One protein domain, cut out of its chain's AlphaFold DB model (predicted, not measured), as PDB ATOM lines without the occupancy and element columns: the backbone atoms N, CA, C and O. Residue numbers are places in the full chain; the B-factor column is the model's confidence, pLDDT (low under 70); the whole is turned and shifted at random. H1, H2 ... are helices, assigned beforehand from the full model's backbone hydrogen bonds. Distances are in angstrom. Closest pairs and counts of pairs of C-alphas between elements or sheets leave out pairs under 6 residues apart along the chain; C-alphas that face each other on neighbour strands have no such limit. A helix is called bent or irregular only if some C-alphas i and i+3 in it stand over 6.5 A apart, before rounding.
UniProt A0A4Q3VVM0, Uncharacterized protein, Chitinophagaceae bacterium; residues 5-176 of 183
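AT A GLANCE: This is residues 5 to 176 of the 183 residues of an uncharacterized protein of Chitinophagaceae bacterium (UniProt A0A4Q3VVM0). Three helices, H4, H5 and H6, make an up-and-down bundle in the middle, each running against the one before it, with their centres in a triangle. On one side of it H1 packs on H4 and H3 on H5, with H2 touching H3 and only just H1; on the other side lies the hairpin of H8 and H9, H8 only just touching H6, while the short H7 touches H8 only at the corner by their link, and the short H10 touches no helix but is near H7. The printed part has 172 residues, 109 of them in ten named helices, H1 to H10 in chain order, and no named strand: the class is all helix. It is compact, with a radius of gyration of the C-alphas of 16.0 A and spans of 48 by 34 by 31 A.

IN THESE COORDINATES: Find C-alpha 65 at (140.610, 187.073, 178.023); from there H4, the longest helix, residues 65 to 80, runs 22.8 A to C-alpha 80. H5 is residues 89 to 101, 20.4 A, and is irregular: C-alphas 90 and 93 are 7.4 A apart. H6 is residues 106 to 116, 15.0 A. Look back to C-alpha 10 at (148.117, 202.924, 156.637), where H1, residues 10 to 23, begins its 20.1 A; H2 is residues 29 to 36, and H3 is residues 46 to 60, 21.2 A. Further on come H7, residues 127 to 132, H8, residues 134 to 144, 14.8 A, and H9, residues 150 to 159, 13.7 A. H10, residues 171 to 175, ends at C-alpha 175 at (138.941, 213.817, 198.614).

HOW THE PARTS SIT: Start at H4, which touches H6 at a shallow tilt of 12 degrees, the same way, closest at the C-alphas of Ile 76 and Ile 116, 6.2 A. The hairpin H4 and H5 only just touches, with 3 pairs of C-alphas within 8 A, closest at Ile 72 and Leu 94, 6.6 A. H5 and H6 form another hairpin, the C-alphas of Val 98 and Ser 109 being closest at 6.1 A. H3 touches H5 at a steep tilt of 61 degrees, with C-alphas 50 and 93 closest at 4.9 A. In the hairpin H8 and H9 the closest C-alphas are Met 141 and Ser 156, 4.7 A. H10 is near H7 but apart from H9. Every O i to N i+4 pair is within hydrogen-bond range in H1, H2, H4, H7, H8, H9 and H10; H3 has 10 of 11, H5 5 of 9 and H6 6 of 7.

THE WHOLE: The C-alphas of Lys 30 and Asp 176, the two farthest apart, are 48.7 A apart. The printed part has no cut, and the link from H9 to H10, 11 residues, is long. Mean pLDDT of the printed part is 95.7; look at residues 84 to 86 for the three under 70.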
ATOM      1  N   LYS A   5     144.817 212.248 165.824       93.19
ATOM      2  CA  LYS A   5     144.106 211.025 165.416       93.19
ATOM      3  C   LYS A   5     144.658 210.380 164.135       93.19
ATOM      4  O   LYS A   5     144.441 209.184 163.928       93.19
ATOM      5  N   ASN A   6     145.389 211.136 163.309       93.50
ATOM      6  CA  ASN A   6     145.994 210.672 162.055       93.50
ATOM      7  C   ASN A   6     147.278 209.847 162.267       93.50
ATOM      8  O   ASN A   6     147.829 209.324 161.303       93.50
ATOM      9  N   ILE A   7     147.723 209.647 163.517       94.25
ATOM     10  CA  ILE A   7     148.775 208.667 163.846       94.25
ATOM     11  C   ILE A   7     148.408 207.239 163.416       94.25
ATOM     12  O   ILE A   7     149.293 206.422 163.169       94.25
ATOM     13  N   TYR A   8     147.106 206.940 163.339       95.44
ATOM     14  CA  TYR A   8     146.567 205.684 162.833       95.44
ATOM     15  C   TYR A   8     146.515 205.732 161.308       95.44
ATOM     16  O   TYR A   8     145.452 205.880 160.709       95.44
ATOM     17  N   SER A   9     147.700 205.676 160.704       93.69
ATOM     18  CA  SER A   9     147.905 205.703 159.260       93.69
ATOM     19  C   SER A   9     147.984 204.296 158.670       93.69
ATOM     20  O   SER A   9     148.225 203.314 159.377       93.69
ATOM     21  N   ASP A  10     147.895 204.190 157.345       93.56
ATOM     22  CA  ASP A  10     148.117 202.924 156.637       93.56
ATOM     23  C   ASP A  10     149.498 202.325 156.928       93.56
ATOM     24  O   ASP A  10     149.655 201.106 157.007       93.56
ATOM     25  N   GLN A  11     150.517 203.172 157.106       93.94
ATOM     26  CA  GLN A  11     151.855 202.723 157.485       93.94
ATOM     27  C   GLN A  11     151.845 202.084 158.877       93.94
ATOM     28  O   GLN A  11     152.445 201.023 159.064       93.94
ATOM     29  N   PHE A  12     151.138 202.699 159.831       95.00
ATOM     30  CA  PHE A  12     150.972 202.128 161.159       95.00
ATOM     31  C   PHE A  12     150.230 200.788 161.102       95.00
ATOM     32  O   PHE A  12     150.711 199.812 161.669       95.00
ATOM     33  N   PHE A  13     149.117 200.693 160.372       96.19
ATOM     34  CA  PHE A  13     148.365 199.438 160.275       96.19
ATOM     35  C   PHE A  13     149.152 198.318 159.589       96.19
ATOM     36  O   PHE A  13     149.116 197.179 160.052       96.19
ATOM     37  N   LYS A  14     149.932 198.621 158.543       95.62
ATOM     38  CA  LYS A  14     150.841 197.644 157.914       95.62
ATOM     39  C   LYS A  14     151.853 197.090 158.915       95.62
ATOM     40  O   LYS A  14     152.075 195.881 158.962       95.62
ATOM     41  N   LEU A  15     152.452 197.963 159.726       94.75
ATOM     42  CA  LEU A  15     153.354 197.548 160.796       94.75
ATOM     43  C   LEU A  15     152.624 196.722 161.856       94.75
ATOM     44  O   LEU A  15     153.123 195.670 162.246       94.75
ATOM     45  N   MET A  16     151.475 197.206 162.326       95.88
ATOM     46  CA  MET A  16     150.680 196.547 163.353       95.88
ATOM     47  C   MET A  16     150.357 195.118 162.931       95.88
ATOM     48  O   MET A  16     150.663 194.190 163.669       95.88
ATOM     49  N   ILE A  17     149.817 194.934 161.725       97.44
ATOM     50  CA  ILE A  17     149.492 193.613 161.183       97.44
ATOM     51  C   ILE A  17     150.744 192.738 161.124       97.44
ATOM     52  O   ILE A  17     150.707 191.608 161.594       97.44
ATOM     53  N   LYS A  18     151.872 193.259 160.622       96.75
ATOM     54  CA  LYS A  18     153.135 192.505 160.577       96.75
ATOM     55  C   LYS A  18     153.560 192.008 161.964       96.75
ATOM     56  O   LYS A  18     153.959 190.856 162.096       96.75
ATOM     57  N   VAL A  19     153.494 192.868 162.978       96.81
ATOM     58  CA  VAL A  19     153.881 192.539 164.357       96.81
ATOM     59  C   VAL A  19     152.911 191.544 164.984       96.81
ATOM     60  O   VAL A  19     153.348 190.555 165.564       96.81
ATOM     61  N   VAL A  20     151.604 191.785 164.863       97.81
ATOM     62  CA  VAL A  20     150.584 190.909 165.450       97.81
ATOM     63  C   VAL A  20     150.641 189.532 164.795       97.81
ATOM     64  O   VAL A  20     150.702 188.547 165.514       97.81
ATOM     65  N   THR A  21     150.734 189.438 163.465       98.12
ATOM     66  CA  THR A  21     150.848 188.151 162.755       98.12
ATOM     67  C   THR A  21     152.147 187.402 163.077       98.12
ATOM     68  O   THR A  21     152.164 186.175 163.050       98.12
ATOM     69  N   ALA A  22     153.236 188.101 163.416       97.44
ATOM     70  CA  ALA A  22     154.469 187.446 163.859       97.44
ATOM     71  C   ALA A  22     154.323 186.750 165.226       97.44
ATOM     72  O   ALA A  22     155.084 185.831 165.523       97.44
ATOM     73  N   VAL A  23     153.374 187.196 166.052       98.12
ATOM     74  CA  VAL A  23     153.096 186.639 167.385       98.12
ATOM     75  C   VAL A  23     151.909 185.677 167.357       98.12
ATOM     76  O   VAL A  23     151.944 184.647 168.020       98.12
ATOM     77  N   GLU A  24     150.885 185.998 166.573       98.00
ATOM     78  CA  GLU A  24     149.664 185.223 166.384       98.00
ATOM     79  C   GLU A  24     149.473 184.941 164.883       98.00
ATOM     80  O   GLU A  24     148.829 185.724 164.176       98.00
ATOM     81  N   PRO A  25     150.046 183.840 164.356       97.75
ATOM     82  CA  PRO A  25     149.977 183.513 162.932       97.75
ATOM     83  C   PRO A  25     148.555 183.326 162.392       97.75
ATOM     84  O   PRO A  25     148.346 183.473 161.187       97.75
ATOM     85  N   SER A  26     147.570 183.023 163.250       96.81
ATOM     86  CA  SER A  26     146.164 182.905 162.836       96.81
ATOM     87  C   SER A  26     145.446 184.253 162.687       96.81
ATOM     88  O   SER A  26     144.309 184.299 162.206       96.81
ATOM     89  N   PHE A  27     146.101 185.365 163.044       98.06
ATOM     90  CA  PHE A  27     145.528 186.703 162.966       98.06
ATOM     91  C   PHE A  27     145.193 187.105 161.522       98.06
ATOM     92  O   PHE A  27     146.067 187.291 160.669       98.06
ATOM     93  N   LYS A  28     143.901 187.316 161.256       97.25
ATOM     94  CA  LYS A  28     143.372 187.695 159.937       97.25
ATOM     95  C   LYS A  28     143.536 189.194 159.669       97.25
ATOM     96  O   LYS A  28     142.566 189.942 159.630       97.25
ATOM     97  N   GLY A  29     144.774 189.647 159.459       96.31
ATOM     98  CA  GLY A  29     145.106 191.076 159.349       96.31
ATOM     99  C   GLY A  29     144.346 191.863 158.269       96.31
ATOM    100  O   GLY A  29     144.026 193.030 158.484       96.31
ATOM    101  N   LYS A  30     144.019 191.240 157.127       95.44
ATOM    102  CA  LYS A  30     143.211 191.877 156.066       95.44
ATOM    103  C   LYS A  30     141.775 192.138 156.527       95.44
ATOM    104  O   LYS A  30     141.289 193.257 156.394       95.44
ATOM    105  N   ASP A  31     141.142 191.119 157.097       96.62
ATOM    106  CA  ASP A  31     139.769 191.189 157.601       96.62
ATOM    107  C   ASP A  31     139.675 192.156 158.788       96.62
ATOM    108  O   ASP A  31     138.735 192.942 158.879       96.62
ATOM    109  N   PHE A  32     140.695 192.161 159.651       96.81
ATOM    110  CA  PHE A  32     140.834 193.130 160.735       96.81
ATOM    111  C   PHE A  32     140.897 194.567 160.203       96.81
ATOM    112  O   PHE A  32     140.159 195.428 160.664       96.81
ATOM    113  N   LEU A  33     141.738 194.854 159.205       95.81
ATOM    114  CA  LEU A  33     141.835 196.211 158.659       95.81
ATOM    115  C   LEU A  33     140.519 196.667 158.014       95.81
ATOM    116  O   LEU A  33     140.118 197.819 158.176       95.81
ATOM    117  N   ALA A  34     139.827 195.755 157.327       94.81
ATOM    118  CA  ALA A  34     138.504 196.021 156.774       94.81
ATOM    119  C   ALA A  34     137.468 196.322 157.872       94.81
ATOM    120  O   ALA A  34     136.612 197.183 157.674       94.81
ATOM    121  N   SER A  35     137.562 195.673 159.039       93.81
ATOM    122  CA  SER A  35     136.663 195.939 160.167       93.81
ATOM    123  C   SER A  35     136.950 197.266 160.882       93.81
ATOM    124  O   SER A  35     136.047 197.814 161.510       93.81
ATOM    125  N   ILE A  36     138.177 197.793 160.771       94.00
ATOM    126  CA  ILE A  36     138.562 199.113 161.293       94.00
ATOM    127  C   ILE A  36     138.080 200.249 160.384       94.00
ATOM    128  O   ILE A  36     137.580 201.262 160.868       94.00
ATOM    129  N   HIS A  37     138.232 200.106 159.065       88.62
ATOM    130  CA  HIS A  37     137.879 201.143 158.090       88.62
ATOM    131  C   HIS A  37     136.381 201.138 157.739       88.62
ATOM    132  O   HIS A  37     135.996 201.070 156.571       88.62
ATOM    133  N   SER A  38     135.526 201.236 158.759       80.38
ATOM    134  CA  SER A  38     134.091 201.454 158.580       80.38
ATOM    135  C   SER A  38     133.790 202.894 158.135       80.38
ATOM    136  O   SER A  38     134.639 203.786 158.214       80.38
ATOM    137  N   THR A  39     132.552 203.156 157.709       80.19
ATOM    138  CA  THR A  39     132.066 204.518 157.415       80.19
ATOM    139  C   THR A  39     132.232 205.475 158.601       80.19
ATOM    140  O   THR A  39     132.457 206.669 158.409       80.19
ATOM    141  N   GLU A  40     132.183 204.956 159.829       85.75
ATOM    142  CA  GLU A  40     132.316 205.729 161.065       85.75
ATOM    143  C   GLU A  40     133.766 206.151 161.353       85.75
ATOM    144  O   GLU A  40     133.987 207.176 161.995       85.75
ATOM    145  N   TRP A  41     134.771 205.422 160.846       93.12
ATOM    146  CA  TRP A  41     136.195 205.636 161.156       93.12
ATOM    147  C   TRP A  41     136.673 207.080 160.938       93.12
ATOM    148  O   TRP A  41     137.442 207.632 161.738       93.12
ATOM    149  N   GLN A  42     136.202 207.719 159.864       90.25
ATOM    150  CA  GLN A  42     136.583 209.095 159.527       90.25
ATOM    151  C   GLN A  42     136.064 210.115 160.548       90.25
ATOM    152  O   GLN A  42     136.708 211.140 160.779       90.25
ATOM    153  N   GLN A  43     134.944 209.809 161.205       92.88
ATOM    154  CA  GLN A  43     134.323 210.660 162.218       92.88
ATOM    155  C   GLN A  43     134.918 210.435 163.615       92.88
ATOM    156  O   GLN A  43     134.790 211.302 164.474       92.88
ATOM    157  N   LEU A  44     135.600 209.305 163.847       96.00
ATOM    158  CA  LEU A  44     136.169 208.985 165.154       96.00
ATOM    159  C   LEU A  44     137.349 209.896 165.507       96.00
ATOM    160  O   LEU A  44     138.321 210.022 164.752       96.00
ATOM    161  N   GLU A  45     137.300 210.445 166.715       95.94
ATOM    162  CA  GLU A  45     138.407 211.136 167.369       95.94
ATOM    163  C   GLU A  45     139.395 210.153 168.017       95.94
ATOM    164  O   GLU A  45     139.136 208.956 168.132       95.94
ATOM    165  N   LEU A  46     140.552 210.646 168.472       96.25
ATOM    166  CA  LEU A  46     141.679 209.806 168.909       96.25
ATOM    167  C   LEU A  46     141.299 208.693 169.907       96.25
ATOM    168  O   LEU A  46     141.613 207.527 169.675       96.25
ATOM    169  N   LYS A  47     140.622 209.033 171.014       95.88
ATOM    170  CA  LYS A  47     140.210 208.048 172.035       95.88
ATOM    171  C   LYS A  47     139.177 207.056 171.497       95.88
ATOM    172  O   LYS A  47     139.207 205.889 171.873       95.88
ATOM    173  N   GLN A  48     138.304 207.500 170.593       96.75
ATOM    174  CA  GLN A  48     137.342 206.617 169.939       96.75
ATOM    175  C   GLN A  48     138.048 205.652 168.983       96.75
ATOM    176  O   GLN A  48     137.713 204.475 168.980       96.75
ATOM    177  N   ARG A  49     139.076 206.100 168.245       97.69
ATOM    178  CA  ARG A  49     139.915 205.221 167.411       97.69
ATOM    179  C   ARG A  49     140.654 204.179 168.245       97.69
ATOM    180  O   ARG A  49     140.618 203.007 167.894       97.69
ATOM    181  N   ILE A  50     141.244 204.578 169.377       97.88
ATOM    182  CA  ILE A  50     141.879 203.650 170.335       97.88
ATOM    183  C   ILE A  50     140.889 202.552 170.757       97.88
ATOM    184  O   ILE A  50     141.190 201.370 170.600       97.88
ATOM    185  N   ARG A  51     139.691 202.945 171.216       97.62
ATOM    186  CA  ARG A  51     138.638 202.013 171.652       97.62
ATOM    187  C   ARG A  51     138.102 201.145 170.512       97.62
ATOM    188  O   ARG A  51     137.788 199.973 170.698       97.62
ATOM    189  N   HIS A  52     137.989 201.708 169.315       97.56
ATOM    190  CA  HIS A  52     137.545 200.979 168.135       97.56
ATOM    191  C   HIS A  52     138.566 199.906 167.733       97.56
ATOM    192  O   HIS A  52     138.188 198.776 167.427       97.56
ATOM    193  N   ILE A  53     139.861 200.223 167.800       98.12
ATOM    194  CA  ILE A  53     140.934 199.267 167.520       98.12
ATOM    195  C   ILE A  53     140.971 198.159 168.575       98.12
ATOM    196  O   ILE A  53     141.011 196.989 168.203       98.12
ATOM    197  N   SER A  54     140.925 198.487 169.871       98.19
ATOM    198  CA  SER A  54     140.988 197.489 170.951       98.19
ATOM    199  C   SER A  54     139.797 196.523 170.926       98.19
ATOM    200  O   SER A  54     139.973 195.312 171.060       98.19
ATOM    201  N   THR A  55     138.587 197.032 170.675       97.75
ATOM    202  CA  THR A  55     137.375 196.202 170.596       97.75
ATOM    203  C   THR A  55     137.336 195.326 169.348       97.75
ATOM    204  O   THR A  55     136.858 194.195 169.410       97.75
ATOM    205  N   ASN A  56     137.856 195.802 168.213       97.44
ATOM    206  CA  ASN A  56     138.058 194.942 167.049       97.44
ATOM    207  C   ASN A  56     139.149 193.907 167.322       97.44
ATOM    208  O   ASN A  56     138.940 192.737 167.031       97.44
ATOM    209  N   LEU A  57     140.264 194.281 167.953       97.88
ATOM    210  CA  LEU A  57     141.336 193.341 168.283       97.88
ATOM    211  C   LEU A  57     140.805 192.147 169.096       97.88
ATOM    212  O   LEU A  57     141.127 191.012 168.766       97.88
ATOM    213  N   GLY A  58     139.907 192.370 170.061       97.44
ATOM    214  CA  GLY A  58     139.275 191.289 170.838       97.44
ATOM    215  C   GLY A  58     138.363 190.346 170.063       97.44
ATOM    216  O   GLY A  58     138.133 189.231 170.514       97.44
ATOM    217  N   LYS A  59     137.882 190.748 168.884       97.00
ATOM    218  CA  LYS A  59     137.137 189.862 167.973       97.00
ATOM    219  C   LYS A  59     138.063 188.999 167.116       97.00
ATOM    220  O   LYS A  59     137.639 187.961 166.623       97.00
ATOM    221  N   PHE A  60     139.295 189.459 166.894       97.69
ATOM    222  CA  PHE A  60     140.256 188.833 165.984       97.69
ATOM    223  C   PHE A  60     141.354 188.038 166.697       97.69
ATOM    224  O   PHE A  60     141.981 187.194 166.060       97.69
ATOM    225  N   LEU A  61     141.597 188.286 167.986       97.94
ATOM    226  CA  LEU A  61     142.459 187.435 168.800       97.94
ATOM    227  C   LEU A  61     141.689 186.186 169.259       97.94
ATOM    228  O   LEU A  61     140.562 186.317 169.743       97.94
ATOM    229  N   PRO A  62     142.267 184.981 169.139       97.00
ATOM    230  CA  PRO A  62     141.610 183.754 169.568       97.00
ATOM    231  C   PRO A  62     141.600 183.609 171.097       97.00
ATOM    232  O   PRO A  62     142.423 184.190 171.803       97.00
ATOM    233  N   GLY A  63     140.701 182.759 171.592       97.31
ATOM    234  CA  GLY A  63     140.670 182.340 172.993       97.31
ATOM    235  C   GLY A  63     139.910 183.282 173.924       97.31
ATOM    236  O   GLY A  63     139.154 184.153 173.497       97.31
ATOM    237  N   ASP A  64     140.081 183.040 175.219       98.06
ATOM    238  CA  ASP A  64     139.497 183.837 176.292       98.06
ATOM    239  C   ASP A  64     140.373 185.048 176.651       98.06
ATOM    240  O   ASP A  64     141.468 185.239 176.121       98.06
ATOM    241  N   TYR A  65     139.899 185.871 177.588       98.44
ATOM    242  CA  TYR A  65     140.610 187.073 178.023       98.44
ATOM    243  C   TYR A  65     142.062 186.792 178.449       98.44
ATOM    244  O   TYR A  65     142.968 187.538 178.075       98.44
ATOM    245  N   GLN A  66     142.303 185.710 179.196       98.50
ATOM    246  CA  GLN A  66     143.643 185.358 179.672       98.50
ATOM    247  C   GLN A  66     144.581 185.034 178.507       98.50
ATOM    248  O   GLN A  66     145.703 185.545 178.456       98.50
ATOM    249  N   SER A  67     144.098 184.250 177.542       98.44
ATOM    250  CA  SER A  67     144.839 183.910 176.327       98.44
ATOM    251  C   SER A  67     145.129 185.155 175.483       98.44
ATOM    252  O   SER A  67     146.274 185.402 175.106       98.44
ATOM    253  N   GLN A  68     144.116 185.996 175.258       98.56
ATOM    254  CA  GLN A  68     144.234 187.222 174.465       98.56
ATOM    255  C   GLN A  68     145.212 188.228 175.094       98.56
ATOM    256  O   GLN A  68     146.029 188.828 174.393       98.56
ATOM    257  N   VAL A  69     145.188 188.389 176.421       98.56
ATOM    258  CA  VAL A  69     146.161 189.221 177.145       98.56
ATOM    259  C   VAL A  69     147.566 188.627 177.091       98.56
ATOM    260  O   VAL A  69     148.531 189.375 176.934       98.56
ATOM    261  N   GLY A  70     147.694 187.299 177.146       98.75
ATOM    262  CA  GLY A  70     148.958 186.610 176.891       98.75
ATOM    263  C   GLY A  70     149.550 186.993 175.530       98.75
ATOM    264  O   GLY A  70     150.722 187.373 175.449       98.75
ATOM    265  N   THR A  71     148.722 187.007 174.482       98.75
ATOM    266  CA  THR A  71     149.114 187.469 173.142       98.75
ATOM    267  C   THR A  71     149.522 188.944 173.133       98.75
ATOM    268  O   THR A  71     150.532 189.294 172.526       98.75
ATOM    269  N   ILE A  72     148.817 189.822 173.857       98.69
ATOM    270  CA  ILE A  72     149.203 191.238 174.000       98.69
ATOM    271  C   ILE A  72     150.578 191.383 174.661       98.69
ATOM    272  O   ILE A  72     151.423 192.127 174.160       98.69
ATOM    273  N   CYS A  73     150.847 190.654 175.744       98.69
ATOM    274  CA  CYS A  73     152.166 190.653 176.375       98.69
ATOM    275  C   CYS A  73     153.254 190.142 175.415       98.69
ATOM    276  O   CYS A  73     154.351 190.701 175.365       98.69
ATOM    277  N   ALA A  74     152.954 189.126 174.603       98.62
ATOM    278  CA  ALA A  74     153.875 188.631 173.586       98.62
ATOM    279  C   ALA A  74     154.134 189.663 172.466       98.62
ATOM    280  O   ALA A  74     155.279 189.812 172.037       98.62
ATOM    281  N   ILE A  75     153.121 190.441 172.061       98.00
ATOM    282  CA  ILE A  75     153.271 191.587 171.144       98.00
ATOM    283  C   ILE A  75     154.229 192.630 171.731       98.00
ATOM    284  O   ILE A  75     155.148 193.063 171.039       98.00
ATOM    285  N   ILE A  76     154.068 192.997 173.006       97.00
ATOM    286  CA  ILE A  76     154.961 193.948 173.692       97.00
ATOM    287  C   ILE A  76     156.410 193.442 173.686       97.00
ATOM    288  O   ILE A  76     157.320 194.166 173.277       97.00
ATOM    289  N   ASN A  77     156.620 192.174 174.044       96.31
ATOM    290  CA  ASN A  77     157.944 191.550 174.041       96.31
ATOM    291  C   ASN A  77     158.565 191.484 172.636       96.31
ATOM    292  O   ASN A  77     159.783 191.583 172.490       96.31
ATOM    293  N   HIS A  78     157.751 191.292 171.593       95.69
ATOM    294  CA  HIS A  78     158.218 191.322 170.208       95.69
ATOM    295  C   HIS A  78     158.626 192.739 169.787       95.69
ATOM    296  O   HIS A  78     159.698 192.923 169.211       95.69
ATOM    297  N   LEU A  79     157.815 193.749 170.120       94.69
ATOM    298  CA  LEU A  79     158.083 195.154 169.802       94.69
ATOM    299  C   LEU A  79     159.395 195.657 170.408       94.69
ATOM    300  O   LEU A  79     160.150 196.349 169.729       94.69
ATOM    301  N   GLN A  80     159.705 195.265 171.644       92.62
ATOM    302  CA  GLN A  80     160.951 195.644 172.320       92.62
ATOM    303  C   GLN A  80     162.219 195.099 171.649       92.62
ATOM    304  O   GLN A  80     163.297 195.657 171.837       92.62
ATOM    305  N   LYS A  81     162.103 194.023 170.862       92.44
ATOM    306  CA  LYS A  81     163.226 193.419 170.129       92.44
ATOM    307  C   LYS A  81     163.451 194.057 168.759       92.44
ATOM    308  O   LYS A  81     164.435 193.731 168.096       92.44
ATOM    309  N   LEU A  82     162.550 194.930 168.302       89.19
ATOM    310  CA  LEU A  82     162.710 195.591 167.014       89.19
ATOM    311  C   LEU A  82     163.833 196.644 167.091       89.19
ATOM    312  O   LEU A  82     163.896 197.408 168.053       89.19
ATOM    313  N   PRO A  83     164.701 196.735 166.067       76.12
ATOM    314  CA  PRO A  83     165.911 197.564 166.105       76.12
ATOM    315  C   PRO A  83     165.642 199.075 166.114       76.12
ATOM    316  O   PRO A  83     166.537 199.862 166.411       76.12
ATOM    317  N   VAL A  84     164.421 199.503 165.789       65.62
ATOM    318  CA  VAL A  84     164.020 200.912 165.773       65.62
ATOM    319  C   VAL A  84     163.029 201.142 166.906       65.62
ATOM    320  O   VAL A  84     161.956 200.535 166.908       65.62
ATOM    321  N   LYS A  85     163.349 202.063 167.827       63.72
ATOM    322  CA  LYS A  85     162.369 202.609 168.776       63.72
ATOM    323  C   LYS A  85     161.319 203.379 167.985       63.72
ATOM    324  O   LYS A  85     161.504 204.542 167.637       63.72
ATOM    325  N   GLN A  86     160.235 202.697 167.646       65.88
ATOM    326  CA  GLN A  86     159.094 203.328 167.008       65.88
ATOM    327  C   GLN A  86     158.334 204.169 168.026       65.88
ATOM    328  O   GLN A  86     158.398 203.910 169.229       65.88
ATOM    329  N   ASN A  87     157.593 205.168 167.547       79.31
ATOM    330  CA  ASN A  87     156.641 205.876 168.393       79.31
ATOM    331  C   ASN A  87     155.685 204.841 169.011       79.31
ATOM    332  O   ASN A  87     154.928 204.195 168.286       79.31
ATOM    333  N   SER A  88     155.744 204.649 170.332       89.00
ATOM    334  CA  SER A  88     154.902 203.674 171.027       89.00
ATOM    335  C   SER A  88     153.461 204.164 171.175       89.00
ATOM    336  O   SER A  88     152.559 203.358 171.372       89.00
ATOM    337  N   PHE A  89     153.215 205.466 171.015       93.94
ATOM    338  CA  PHE A  89     151.917 206.088 171.261       93.94
ATOM    339  C   PHE A  89     150.736 205.473 170.476       93.94
ATOM    340  O   PHE A  89     149.691 205.240 171.082       93.94
ATOM    341  N   PRO A  90     150.847 205.128 169.175       95.62
ATOM    342  CA  PRO A  90     149.762 204.460 168.453       95.62
ATOM    343  C   PRO A  90     149.350 203.114 169.073       95.62
ATOM    344  O   PRO A  90     148.200 202.708 168.933       95.62
ATOM    345  N   TRP A  91     150.235 202.455 169.829       97.38
ATOM    346  CA  TRP A  91     149.964 201.184 170.510       97.38
ATOM    347  C   TRP A  91     149.102 201.317 171.776       97.38
ATOM    348  O   TRP A  91     148.872 200.319 172.454       97.38
ATOM    349  N   LEU A  92     148.567 202.507 172.090       97.56
ATOM    350  CA  LEU A  92     147.662 202.745 173.227       97.56
ATOM    351  C   LEU A  92     146.389 201.877 173.239       97.56
ATOM    352  O   LEU A  92     145.746 201.769 174.280       97.56
ATOM    353  N   PHE A  93     146.025 201.231 172.129       98.44
ATOM    354  CA  PHE A  93     144.928 200.257 172.122       98.44
ATOM    355  C   PHE A  93     145.268 198.949 172.855       98.44
ATOM    356  O   PHE A  93     144.350 198.241 173.258       98.44
ATOM    357  N   LEU A  94     146.553 198.623 173.057       98.62
ATOM    358  CA  LEU A  94     146.972 197.443 173.824       98.62
ATOM    359  C   LEU A  94     146.622 197.570 175.318       98.62
ATOM    360  O   LEU A  94     145.968 196.671 175.839       98.62
ATOM    361  N   PRO A  95     146.973 198.661 176.028       98.56
ATOM    362  CA  PRO A  95     146.475 198.861 177.385       98.56
ATOM    363  C   PRO A  95     144.959 199.113 177.418       98.56
ATOM    364  O   PRO A  95     144.297 198.619 178.325       98.56
ATOM    365  N   ASP A  96     144.375 199.809 176.433       98.75
ATOM    366  CA  ASP A  96     142.911 199.998 176.377       98.75
ATOM    367  C   ASP A  96     142.156 198.662 176.266       98.75
ATOM    368  O   ASP A  96     141.093 198.512 176.853       98.75
ATOM    369  N   PHE A  97     142.720 197.646 175.609       98.81
ATOM    370  CA  PHE A  97     142.152 196.298 175.615       98.81
ATOM    371  C   PHE A  97     141.980 195.744 177.038       98.81
ATOM    372  O   PHE A  97     140.922 195.217 177.385       98.81
ATOM    373  N   VAL A  98     143.005 195.893 177.884       98.75
ATOM    374  CA  VAL A  98     142.954 195.472 179.292       98.75
ATOM    375  C   VAL A  98     141.899 196.279 180.052       98.75
ATOM    376  O   VAL A  98     141.167 195.713 180.858       98.75
ATOM    377  N   GLU A  99     141.770 197.575 179.756       98.19
ATOM    378  CA  GLU A  99     140.712 198.435 180.305       98.19
ATOM    379  C   GLU A  99     139.304 197.921 179.969       98.19
ATOM    380  O   GLU A  99     138.422 197.915 180.826       98.19
ATOM    381  N   VAL A 100     139.093 197.507 178.716       97.44
ATOM    382  CA  VAL A 100     137.788 197.096 178.182       97.44
ATOM    383  C   VAL A 100     137.360 195.730 178.703       97.44
ATOM    384  O   VAL A 100     136.203 195.559 179.079       97.44
ATOM    385  N   TYR A 101     138.272 194.758 178.702       98.25
ATOM    386  CA  TYR A 101     137.929 193.351 178.931       98.25
ATOM    387  C   TYR A 101     138.348 192.828 180.311       98.25
ATOM    388  O   TYR A 101     137.858 191.788 180.744       98.25
ATOM    389  N   GLY A 102     139.237 193.531 181.017       98.00
ATOM    390  CA  GLY A 102     139.943 192.969 182.169       98.00
ATOM    391  C   GLY A 102     139.283 193.124 183.530       98.00
ATOM    392  O   GLY A 102     139.738 192.503 184.487       98.00
ATOM    393  N   LEU A 103     138.210 193.912 183.658       96.69
ATOM    394  CA  LEU A 103     137.668 194.278 184.976       96.69
ATOM    395  C   LEU A 103     137.228 193.066 185.825       96.69
ATOM    396  O   LEU A 103     137.304 193.126 187.049       96.69
ATOM    397  N   ASN A 104     136.841 191.958 185.184       97.44
ATOM    398  CA  ASN A 104     136.432 190.718 185.855       97.44
ATOM    399  C   ASN A 104     137.604 189.779 186.210       97.44
ATOM    400  O   ASN A 104     137.398 188.791 186.909       97.44
ATOM    401  N   ASP A 105     138.826 190.069 185.755       98.19
ATOM    402  CA  ASP A 105     140.043 189.322 186.091       98.19
ATOM    403  C   ASP A 105     141.175 190.294 186.464       98.19
ATOM    404  O   ASP A 105     142.101 190.588 185.697       98.19
ATOM    405  N   LEU A 106     141.079 190.813 187.690       97.81
ATOM    406  CA  LEU A 106     142.011 191.785 188.256       97.81
ATOM    407  C   LEU A 106     143.458 191.272 188.269       97.81
ATOM    408  O   LEU A 106     144.388 192.028 187.990       97.81
ATOM    409  N   LYS A 107     143.666 189.992 188.600       98.00
ATOM    410  CA  LYS A 107     145.010 189.417 188.743       98.00
ATOM    411  C   LYS A 107     145.727 189.381 187.396       98.00
ATOM    412  O   LYS A 107     146.866 189.844 187.310       98.00
ATOM    413  N   THR A 108     145.066 188.862 186.361       98.62
ATOM    414  CA  THR A 108     145.616 188.829 184.999       98.62
ATOM    415  C   THR A 108     145.847 190.245 184.482       98.62
ATOM    416  O   THR A 108     146.942 190.555 184.010       98.62
ATOM    417  N   SER A 109     144.867 191.135 184.672       98.75
ATOM    418  CA  SER A 109     144.955 192.539 184.260       98.75
ATOM    419  C   SER A 109     146.172 193.238 184.856       98.75
ATOM    420  O   SER A 109     147.015 193.744 184.116       98.75
ATOM    421  N   LEU A 110     146.322 193.221 186.184       98.44
ATOM    422  CA  LEU A 110     147.432 193.903 186.849       98.44
ATOM    423  C   LEU A 110     148.785 193.318 186.444       98.44
ATOM    424  O   LEU A 110     149.710 194.075 186.171       98.44
ATOM    425  N   ASN A 111     148.916 191.993 186.354       98.38
ATOM    426  CA  ASN A 111     150.173 191.381 185.921       98.38
ATOM    427  C   ASN A 111     150.526 191.753 184.472       98.38
ATOM    428  O   ASN A 111     151.690 192.003 184.177       98.38
ATOM    429  N   SER A 112     149.535 191.850 183.583       98.62
ATOM    430  CA  SER A 112     149.772 192.278 182.202       98.62
ATOM    431  C   SER A 112     150.184 193.745 182.094       98.62
ATOM    432  O   SER A 112     151.054 194.068 181.289       98.62
ATOM    433  N   MET A 113     149.636 194.634 182.933       98.69
ATOM    434  CA  MET A 113     149.987 196.059 182.927       98.69
ATOM    435  C   MET A 113     151.458 196.298 183.279       98.69
ATOM    436  O   MET A 113     152.075 197.188 182.702       98.69
ATOM    437  N   GLU A 114     152.031 195.483 184.170       98.25
ATOM    438  CA  GLU A 114     153.467 195.501 184.495       98.25
ATOM    439  C   GLU A 114     154.332 195.254 183.253       98.25
ATOM    440  O   GLU A 114     155.331 195.937 183.047       98.25
ATOM    441  N   VAL A 115     153.904 194.335 182.381       98.25
ATOM    442  CA  VAL A 115     154.583 194.046 181.111       98.25
ATOM    443  C   VAL A 115     154.313 195.149 180.091       98.25
ATOM    444  O   VAL A 115     155.247 195.713 179.532       98.25
ATOM    445  N   ILE A 116     153.048 195.499 179.854       98.31
ATOM    446  CA  ILE A 116     152.647 196.460 178.815       98.31
ATOM    447  C   ILE A 116     153.284 197.832 179.065       98.31
ATOM    448  O   ILE A 116     153.803 198.448 178.130       98.31
ATOM    449  N   THR A 117     153.322 198.282 180.324       97.50
ATOM    450  CA  THR A 117     153.840 199.609 180.678       97.50
ATOM    451  C   THR A 117     155.330 199.794 180.422       97.50
ATOM    452  O   THR A 117     155.761 200.936 180.297       97.50
ATOM    453  N   SER A 118     156.104 198.713 180.288       94.06
ATOM    454  CA  SER A 118     157.521 198.779 179.898       94.06
ATOM    455  C   SER A 118     157.728 199.261 178.451       94.06
ATOM    456  O   SER A 118     158.838 199.617 178.060       94.06
ATOM    457  N   TYR A 119     156.663 199.297 177.641       94.50
ATOM    458  CA  TYR A 119     156.683 199.807 176.267       94.50
ATOM    459  C   TYR A 119     155.670 200.939 176.033       94.50
ATOM    460  O   TYR A 119     155.982 201.927 175.361       94.50
ATOM    461  N   ILE A 120     154.456 200.822 176.584       95.75
ATOM    462  CA  ILE A 120     153.397 201.830 176.461       95.75
ATOM    463  C   ILE A 120     152.592 201.959 177.757       95.75
ATOM    464  O   ILE A 120     152.075 200.980 178.287       95.75
ATOM    465  N   SER A 121     152.467 203.188 178.267       96.12
ATOM    466  CA  SER A 121     151.872 203.464 179.582       96.12
ATOM    467  C   SER A 121     150.453 202.902 179.741       96.12
ATOM    468  O   SER A 121     149.579 203.127 178.903       96.12
ATOM    469  N   CYS A 122     150.207 202.249 180.881       98.31
ATOM    470  CA  CYS A 122     148.889 201.757 181.298       98.31
ATOM    471  C   CYS A 122     148.090 202.771 182.145       98.31
ATOM    472  O   CYS A 122     147.074 202.418 182.744       98.31
ATOM    473  N   GLU A 123     148.522 204.036 182.217       97.94
ATOM    474  CA  GLU A 123     147.954 205.071 183.105       97.94
ATOM    475  C   GLU A 123     146.449 205.340 182.921       97.94
ATOM    476  O   GLU A 123     145.774 205.759 183.865       97.94
ATOM    477  N   PHE A 124     145.903 205.081 181.727       98.00
ATOM    478  CA  PHE A 124     144.460 205.126 181.472       98.00
ATOM    479  C   PHE A 124     143.775 203.813 181.853       98.00
ATOM    480  O   PHE A 124     142.770 203.829 182.566       98.00
ATOM    481  N   ALA A 125     144.383 202.694 181.461       98.31
ATOM    482  CA  ALA A 125     143.812 201.365 181.605       98.31
ATOM    483  C   ALA A 125     143.630 200.935 183.058       98.31
ATOM    484  O   ALA A 125     142.688 200.221 183.376       98.31
ATOM    485  N   VAL A 126     144.491 201.396 183.967       98.44
ATOM    486  CA  VAL A 126     144.399 201.045 185.391       98.44
ATOM    487  C   VAL A 126     143.249 201.742 186.125       98.44
ATOM    488  O   VAL A 126     142.883 201.364 187.238       98.44
ATOM    489  N   ARG A 127     142.653 202.779 185.529       97.88
ATOM    490  CA  ARG A 127     141.717 203.659 186.242       97.88
ATOM    491  C   ARG A 127     140.397 202.984 186.607       97.88
ATOM    492  O   ARG A 127     139.964 203.194 187.738       97.88
ATOM    493  N   PRO A 128     139.748 202.175 185.746       97.75
ATOM    494  CA  PRO A 128     138.574 201.408 186.160       97.75
ATOM    495  C   PRO A 128     138.864 200.470 187.334       97.75
ATOM    496  O   PRO A 128     138.043 200.364 188.238       97.75
ATOM    497  N   PHE A 129     140.061 199.879 187.381       98.31
ATOM    498  CA  PHE A 129     140.481 199.023 188.489       98.31
ATOM    499  C   PHE A 129     140.662 199.822 189.783       98.31
ATOM    500  O   PHE A 129     140.173 199.399 190.822       98.31
ATOM    501  N   LEU A 130     141.274 201.012 189.729       97.69
ATOM    502  CA  LEU A 130     141.376 201.909 190.893       97.69
ATOM    503  C   LEU A 130     140.011 202.387 191.403       97.69
ATOM    504  O   LEU A 130     139.874 202.689 192.583       97.69
ATOM    505  N   LEU A 131     139.008 202.481 190.528       96.69
ATOM    506  CA  LEU A 131     137.641 202.826 190.923       96.69
ATOM    507  C   LEU A 131     136.881 201.633 191.517       96.69
ATOM    508  O   LEU A 131     136.004 201.848 192.345       96.69
ATOM    509  N   SER A 132     137.200 200.411 191.089       97.00
ATOM    510  CA  SER A 132     136.514 199.192 191.527       97.00
ATOM    511  C   SER A 132     137.128 198.573 192.785       97.00
ATOM    512  O   SER A 132     136.396 198.116 193.654       97.00
ATOM    513  N   ASP A 133     138.457 198.534 192.880       96.69
ATOM    514  CA  ASP A 133     139.207 197.964 194.005       96.69
ATOM    515  C   ASP A 133     140.480 198.796 194.277       96.69
ATOM    516  O   ASP A 133     141.606 198.375 193.985       96.69
ATOM    517  N   PRO A 134     140.332 200.019 194.823       95.88
ATOM    518  CA  PRO A 134     141.470 200.891 195.103       95.88
ATOM    519  C   PRO A 134     142.476 200.246 196.061       95.88
ATOM    520  O   PRO A 134     143.677 200.454 195.907       95.88
ATOM    521  N   GLY A 135     142.017 199.450 197.031       96.25
ATOM    522  CA  GLY A 135     142.877 198.843 198.044       96.25
ATOM    523  C   GLY A 135     143.865 197.845 197.446       96.25
ATOM    524  O   GLY A 135     145.072 197.947 197.685       96.25
ATOM    525  N   THR A 136     143.381 196.899 196.637       97.38
ATOM    526  CA  THR A 136     144.251 195.911 195.985       97.38
ATOM    527  C   THR A 136     145.163 196.570 194.956       97.38
ATOM    528  O   THR A 136     146.365 196.289 194.925       97.38
ATOM    529  N   VAL A 137     144.628 197.483 194.140       98.12
ATOM    530  CA  VAL A 137     145.413 198.120 193.077       98.12
ATOM    531  C   VAL A 137     146.497 199.028 193.661       98.12
ATOM    532  O   VAL A 137     147.635 198.958 193.208       98.12
ATOM    533  N   MET A 138     146.215 199.803 194.714       98.12
ATOM    534  CA  MET A 138     147.231 200.657 195.346       98.12
ATOM    535  C   MET A 138     148.345 199.861 196.032       98.12
ATOM    536  O   MET A 138     149.502 200.274 195.971       98.12
ATOM    537  N   LYS A 139     148.061 198.675 196.593       97.75
ATOM    538  CA  LYS A 139     149.122 197.767 197.072       97.75
ATOM    539  C   LYS A 139     150.058 197.345 195.935       97.75
ATOM    540  O   LYS A 139     151.272 197.281 196.129       97.75
ATOM    541  N   LYS A 140     149.513 197.074 194.743       98.12
ATOM    542  CA  LYS A 140     150.314 196.752 193.555       98.12
ATOM    543  C   LYS A 140     151.089 197.981 193.055       98.12
ATOM    544  O   LYS A 140     152.280 197.839 192.795       98.12
ATOM    545  N   MET A 141     150.482 199.175 193.030       98.19
ATOM    546  CA  MET A 141     151.179 200.434 192.708       98.19
ATOM    547  C   MET A 141     152.375 200.677 193.634       98.19
ATOM    548  O   MET A 141     153.463 200.976 193.158       98.19
ATOM    549  N   LEU A 142     152.210 200.471 194.944       98.19
ATOM    550  CA  LEU A 142     153.292 200.641 195.919       98.19
ATOM    551  C   LEU A 142     154.436 199.643 195.717       98.19
ATOM    552  O   LEU A 142     155.601 199.960 195.939       98.19
ATOM    553  N   LYS A 143     154.124 198.424 195.273       98.19
ATOM    554  CA  LYS A 143     155.158 197.473 194.861       98.19
ATOM    555  C   LYS A 143     155.874 197.957 193.595       98.19
ATOM    556  O   LYS A 143     157.098 197.867 193.518       98.19
ATOM    557  N   TRP A 144     155.128 198.472 192.621       98.25
ATOM    558  CA  TRP A 144     155.668 198.971 191.356       98.25
ATOM    559  C   TRP A 144     156.513 200.239 191.491       98.25
ATOM    560  O   TRP A 144     157.449 200.394 190.709       98.25
ATOM    561  N   SER A 145     156.299 201.080 192.507       98.00
ATOM    562  CA  SER A 145     157.149 202.263 192.735       98.00
ATOM    563  C   SER A 145     158.608 201.909 193.045       98.00
ATOM    564  O   SER A 145     159.503 202.727 192.851       98.00
ATOM    565  N   LYS A 146     158.870 200.659 193.447       97.88
ATOM    566  CA  LYS A 146     160.208 200.115 193.728       97.88
ATOM    567  C   LYS A 146     160.732 199.192 192.622       97.88
ATOM    568  O   LYS A 146     161.739 198.515 192.814       97.88
ATOM    569  N   HIS A 147     160.045 199.115 191.483       98.38
ATOM    570  CA  HIS A 147     160.416 198.223 190.387       98.38
ATOM    571  C   HIS A 147     161.719 198.688 189.693       98.38
ATOM    572  O   HIS A 147     161.942 199.896 189.572       98.38
ATOM    573  N   PRO A 148     162.592 197.779 189.209       97.56
ATOM    574  CA  PRO A 148     163.831 198.160 188.516       97.56
ATOM    575  C   PRO A 148     163.593 198.938 187.211       97.56
ATOM    576  O   PRO A 148     164.353 199.854 186.898       97.56
ATOM    577  N   ASP A 149     162.517 198.633 186.482       96.62
ATOM    578  CA  ASP A 149     162.104 199.377 185.280       96.62
ATOM    579  C   ASP A 149     161.507 200.749 185.642       96.62
ATOM    580  O   ASP A 149     160.525 200.842 186.385       96.62
ATOM    581  N   GLU A 150     162.088 201.817 185.093       97.31
ATOM    582  CA  GLU A 150     161.641 203.197 185.294       97.31
ATOM    583  C   GLU A 150     160.229 203.471 184.772       97.31
ATOM    584  O   GLU A 150     159.503 204.254 185.384       97.31
ATOM    585  N   ASN A 151     159.799 202.797 183.703       96.56
ATOM    586  CA  ASN A 151     158.464 202.972 183.144       96.56
ATOM    587  C   ASN A 151     157.397 202.401 184.079       96.56
ATOM    588  O   ASN A 151     156.317 202.978 184.203       96.56
ATOM    589  N   VAL A 152     157.715 201.309 184.781       98.19
ATOM    590  CA  VAL A 152     156.839 200.709 185.797       98.19
ATOM    591  C   VAL A 152     156.733 201.630 187.018       98.19
ATOM    592  O   VAL A 152     155.623 201.880 187.489       98.19
ATOM    593  N   ARG A 153     157.847 202.226 187.472       98.12
ATOM    594  CA  ARG A 153     157.831 203.230 188.558       98.12
ATOM    595  C   ARG A 153     157.064 204.498 188.174       98.12
ATOM    596  O   ARG A 153     156.269 205.021 188.949       98.12
ATOM    597  N   ARG A 154     157.273 205.002 186.953       98.00
ATOM    598  CA  ARG A 154     156.548 206.171 186.436       98.00
ATOM    599  C   ARG A 154     155.055 205.873 186.337       98.00
ATOM    600  O   ARG A 154     154.242 206.691 186.756       98.00
ATOM    601  N   PHE A 155     154.688 204.692 185.847       98.19
ATOM    602  CA  PHE A 155     153.298 204.245 185.794       98.19
ATOM    603  C   PHE A 155     152.646 204.162 187.174       98.19
ATOM    604  O   PHE A 155     151.503 204.602 187.303       98.19
ATOM    605  N   SER A 156     153.346 203.679 188.207       97.81
ATOM    606  CA  SER A 156     152.749 203.600 189.544       97.81
ATOM    607  C   SER A 156     152.367 204.962 190.113       97.81
ATOM    608  O   SER A 156     151.343 205.064 190.780       97.81
ATOM    609  N   SER A 157     153.147 206.005 189.813       97.06
ATOM    610  CA  SER A 157     152.836 207.384 190.208       97.06
ATOM    611  C   SER A 157     151.765 208.018 189.307       97.06
ATOM    612  O   SER A 157     150.758 208.547 189.778       97.06
ATOM    613  N   GLU A 158     151.928 207.928 187.985       97.56
ATOM    614  CA  GLU A 158     151.038 208.595 187.026       97.56
ATOM    615  C   GLU A 158     149.642 207.958 186.967       97.56
ATOM    616  O   GLU A 158     148.626 208.658 186.896       97.56
ATOM    617  N   GLY A 159     149.565 206.628 187.052       97.25
ATOM    618  CA  GLY A 159     148.317 205.872 186.974       97.25
ATOM    619  C   GLY A 159     147.351 206.187 188.118       97.25
ATOM    620  O   GLY A 159     146.138 206.260 187.897       97.25
ATOM    621  N   CYS A 160     147.871 206.456 189.320       96.88
ATOM    622  CA  CYS A 160     147.064 206.787 190.494       96.88
ATOM    623  C   CYS A 160     146.783 208.290 190.653       96.88
ATOM    624  O   CYS A 160     146.161 208.689 191.638       96.88
ATOM    625  N   ARG A 161     147.173 209.145 189.693       97.25
ATOM    626  CA  ARG A 161     146.903 210.587 189.785       97.25
ATOM    627  C   ARG A 161     145.404 210.860 189.979       97.25
ATOM    628  O   ARG A 161     144.585 210.410 189.158       97.25
ATOM    629  N   PRO A 162     145.020 211.687 190.976       96.44
ATOM    630  CA  PRO A 162     143.624 212.070 191.185       96.44
ATOM    631  C   PRO A 162     143.021 212.776 189.960       96.44
ATOM    632  O   PRO A 162     141.834 212.620 189.650       96.44
ATOM    633  N   ARG A 163     143.858 213.544 189.246       95.31
ATOM    634  CA  ARG A 163     143.544 214.295 188.022       95.31
ATOM    635  C   ARG A 163     144.587 213.980 186.945       95.31
ATOM    636  O   ARG A 163     145.623 214.636 186.884       95.31
ATOM    637  N   LEU A 164     144.312 212.974 186.121       95.94
ATOM    638  CA  LEU A 164     145.133 212.647 184.955       95.94
ATOM    639  C   LEU A 164     144.499 213.268 183.698       95.94
ATOM    640  O   LEU A 164     143.325 212.986 183.440       95.94
ATOM    641  N   PRO A 165     145.220 214.093 182.915       94.94
ATOM    642  CA  PRO A 165     144.725 214.589 181.632       94.94
ATOM    643  C   PRO A 165     144.271 213.441 180.725       94.94
ATOM    644  O   PRO A 165     144.934 212.414 180.656       94.94
ATOM    645  N   TRP A 166     143.119 213.592 180.063       93.38
ATOM    646  CA  TRP A 166     142.488 212.573 179.195       93.38
ATOM    647  C   TRP A 166     142.108 211.243 179.876       93.38
ATOM    648  O   TRP A 166     141.566 210.354 179.217       93.38
ATOM    649  N   GLY A 167     142.383 211.092 181.173       92.94
ATOM    650  CA  GLY A 167     142.023 209.936 181.983       92.94
ATOM    651  C   GLY A 167     140.827 210.219 182.888       92.94
ATOM    652  O   GLY A 167     140.519 211.362 183.219       92.94
ATOM    653  N   LYS A 168     140.167 209.154 183.351       92.50
ATOM    654  CA  LYS A 168     138.882 209.230 184.062       92.50
ATOM    655  C   LYS A 168     138.835 210.028 185.380       92.50
ATOM    656  O   LYS A 168     137.764 210.168 185.905       92.50
ATOM    657  N   ALA A 169     139.872 210.611 185.966       94.94
ATOM    658  CA  ALA A 169     139.818 211.106 187.362       94.94
ATOM    659  C   ALA A 169     139.431 210.027 188.409       94.94
ATOM    660  O   ALA A 169     138.734 209.054 188.142       94.94
ATOM    661  N   ILE A 170     139.975 210.152 189.618       96.50
ATOM    662  CA  ILE A 170     139.673 209.243 190.735       96.50
ATOM    663  C   ILE A 170     139.168 210.121 191.880       96.50
ATOM    664  O   ILE A 170     139.985 210.714 192.584       96.50
ATOM    665  N   PRO A 171     137.838 210.311 192.018       96.00
ATOM    666  CA  PRO A 171     137.270 211.232 193.002       96.00
ATOM    667  C   PRO A 171     137.699 210.925 194.437       96.00
ATOM    668  O   PRO A 171     138.043 211.859 195.156       96.00
ATOM    669  N   ALA A 172     137.778 209.642 194.807       94.44
ATOM    670  CA  ALA A 172     138.224 209.210 196.130       94.44
ATOM    671  C   ALA A 172     139.601 209.792 196.490       94.44
ATOM    672  O   ALA A 172     139.755 210.381 197.549       94.44
ATOM    673  N   PHE A 173     140.567 209.763 195.564       96.19
ATOM    674  CA  PHE A 173     141.912 210.303 195.809       96.19
ATOM    675  C   PHE A 173     141.993 211.832 195.742       96.19
ATOM    676  O   PHE A 173     142.994 212.420 196.140       96.19
ATOM    677  N   LYS A 174     140.969 212.504 195.198       94.31
ATOM    678  CA  LYS A 174     140.859 213.968 195.305       94.31
ATOM    679  C   LYS A 174     140.385 214.380 196.695       94.31
ATOM    680  O   LYS A 174     140.749 215.459 197.140       94.31
ATOM    681  N   GLN A 175     139.514 213.569 197.294       96.31
ATOM    682  CA  GLN A 175     138.941 213.817 198.614       96.31
ATOM    683  C   GLN A 175     139.929 213.430 199.712       96.31
ATOM    684  O   GLN A 175     140.134 214.205 200.637       96.31
ATOM    685  N   ASP A 176     140.574 212.274 199.564       95.69
ATOM    686  CA  ASP A 176     141.601 211.793 200.474       95.69
ATOM    687  C   ASP A 176     142.858 211.362 199.696       95.69
ATOM    688  O   ASP A 176     142.846 210.324 199.027       95.69
TER     689      ASP A 176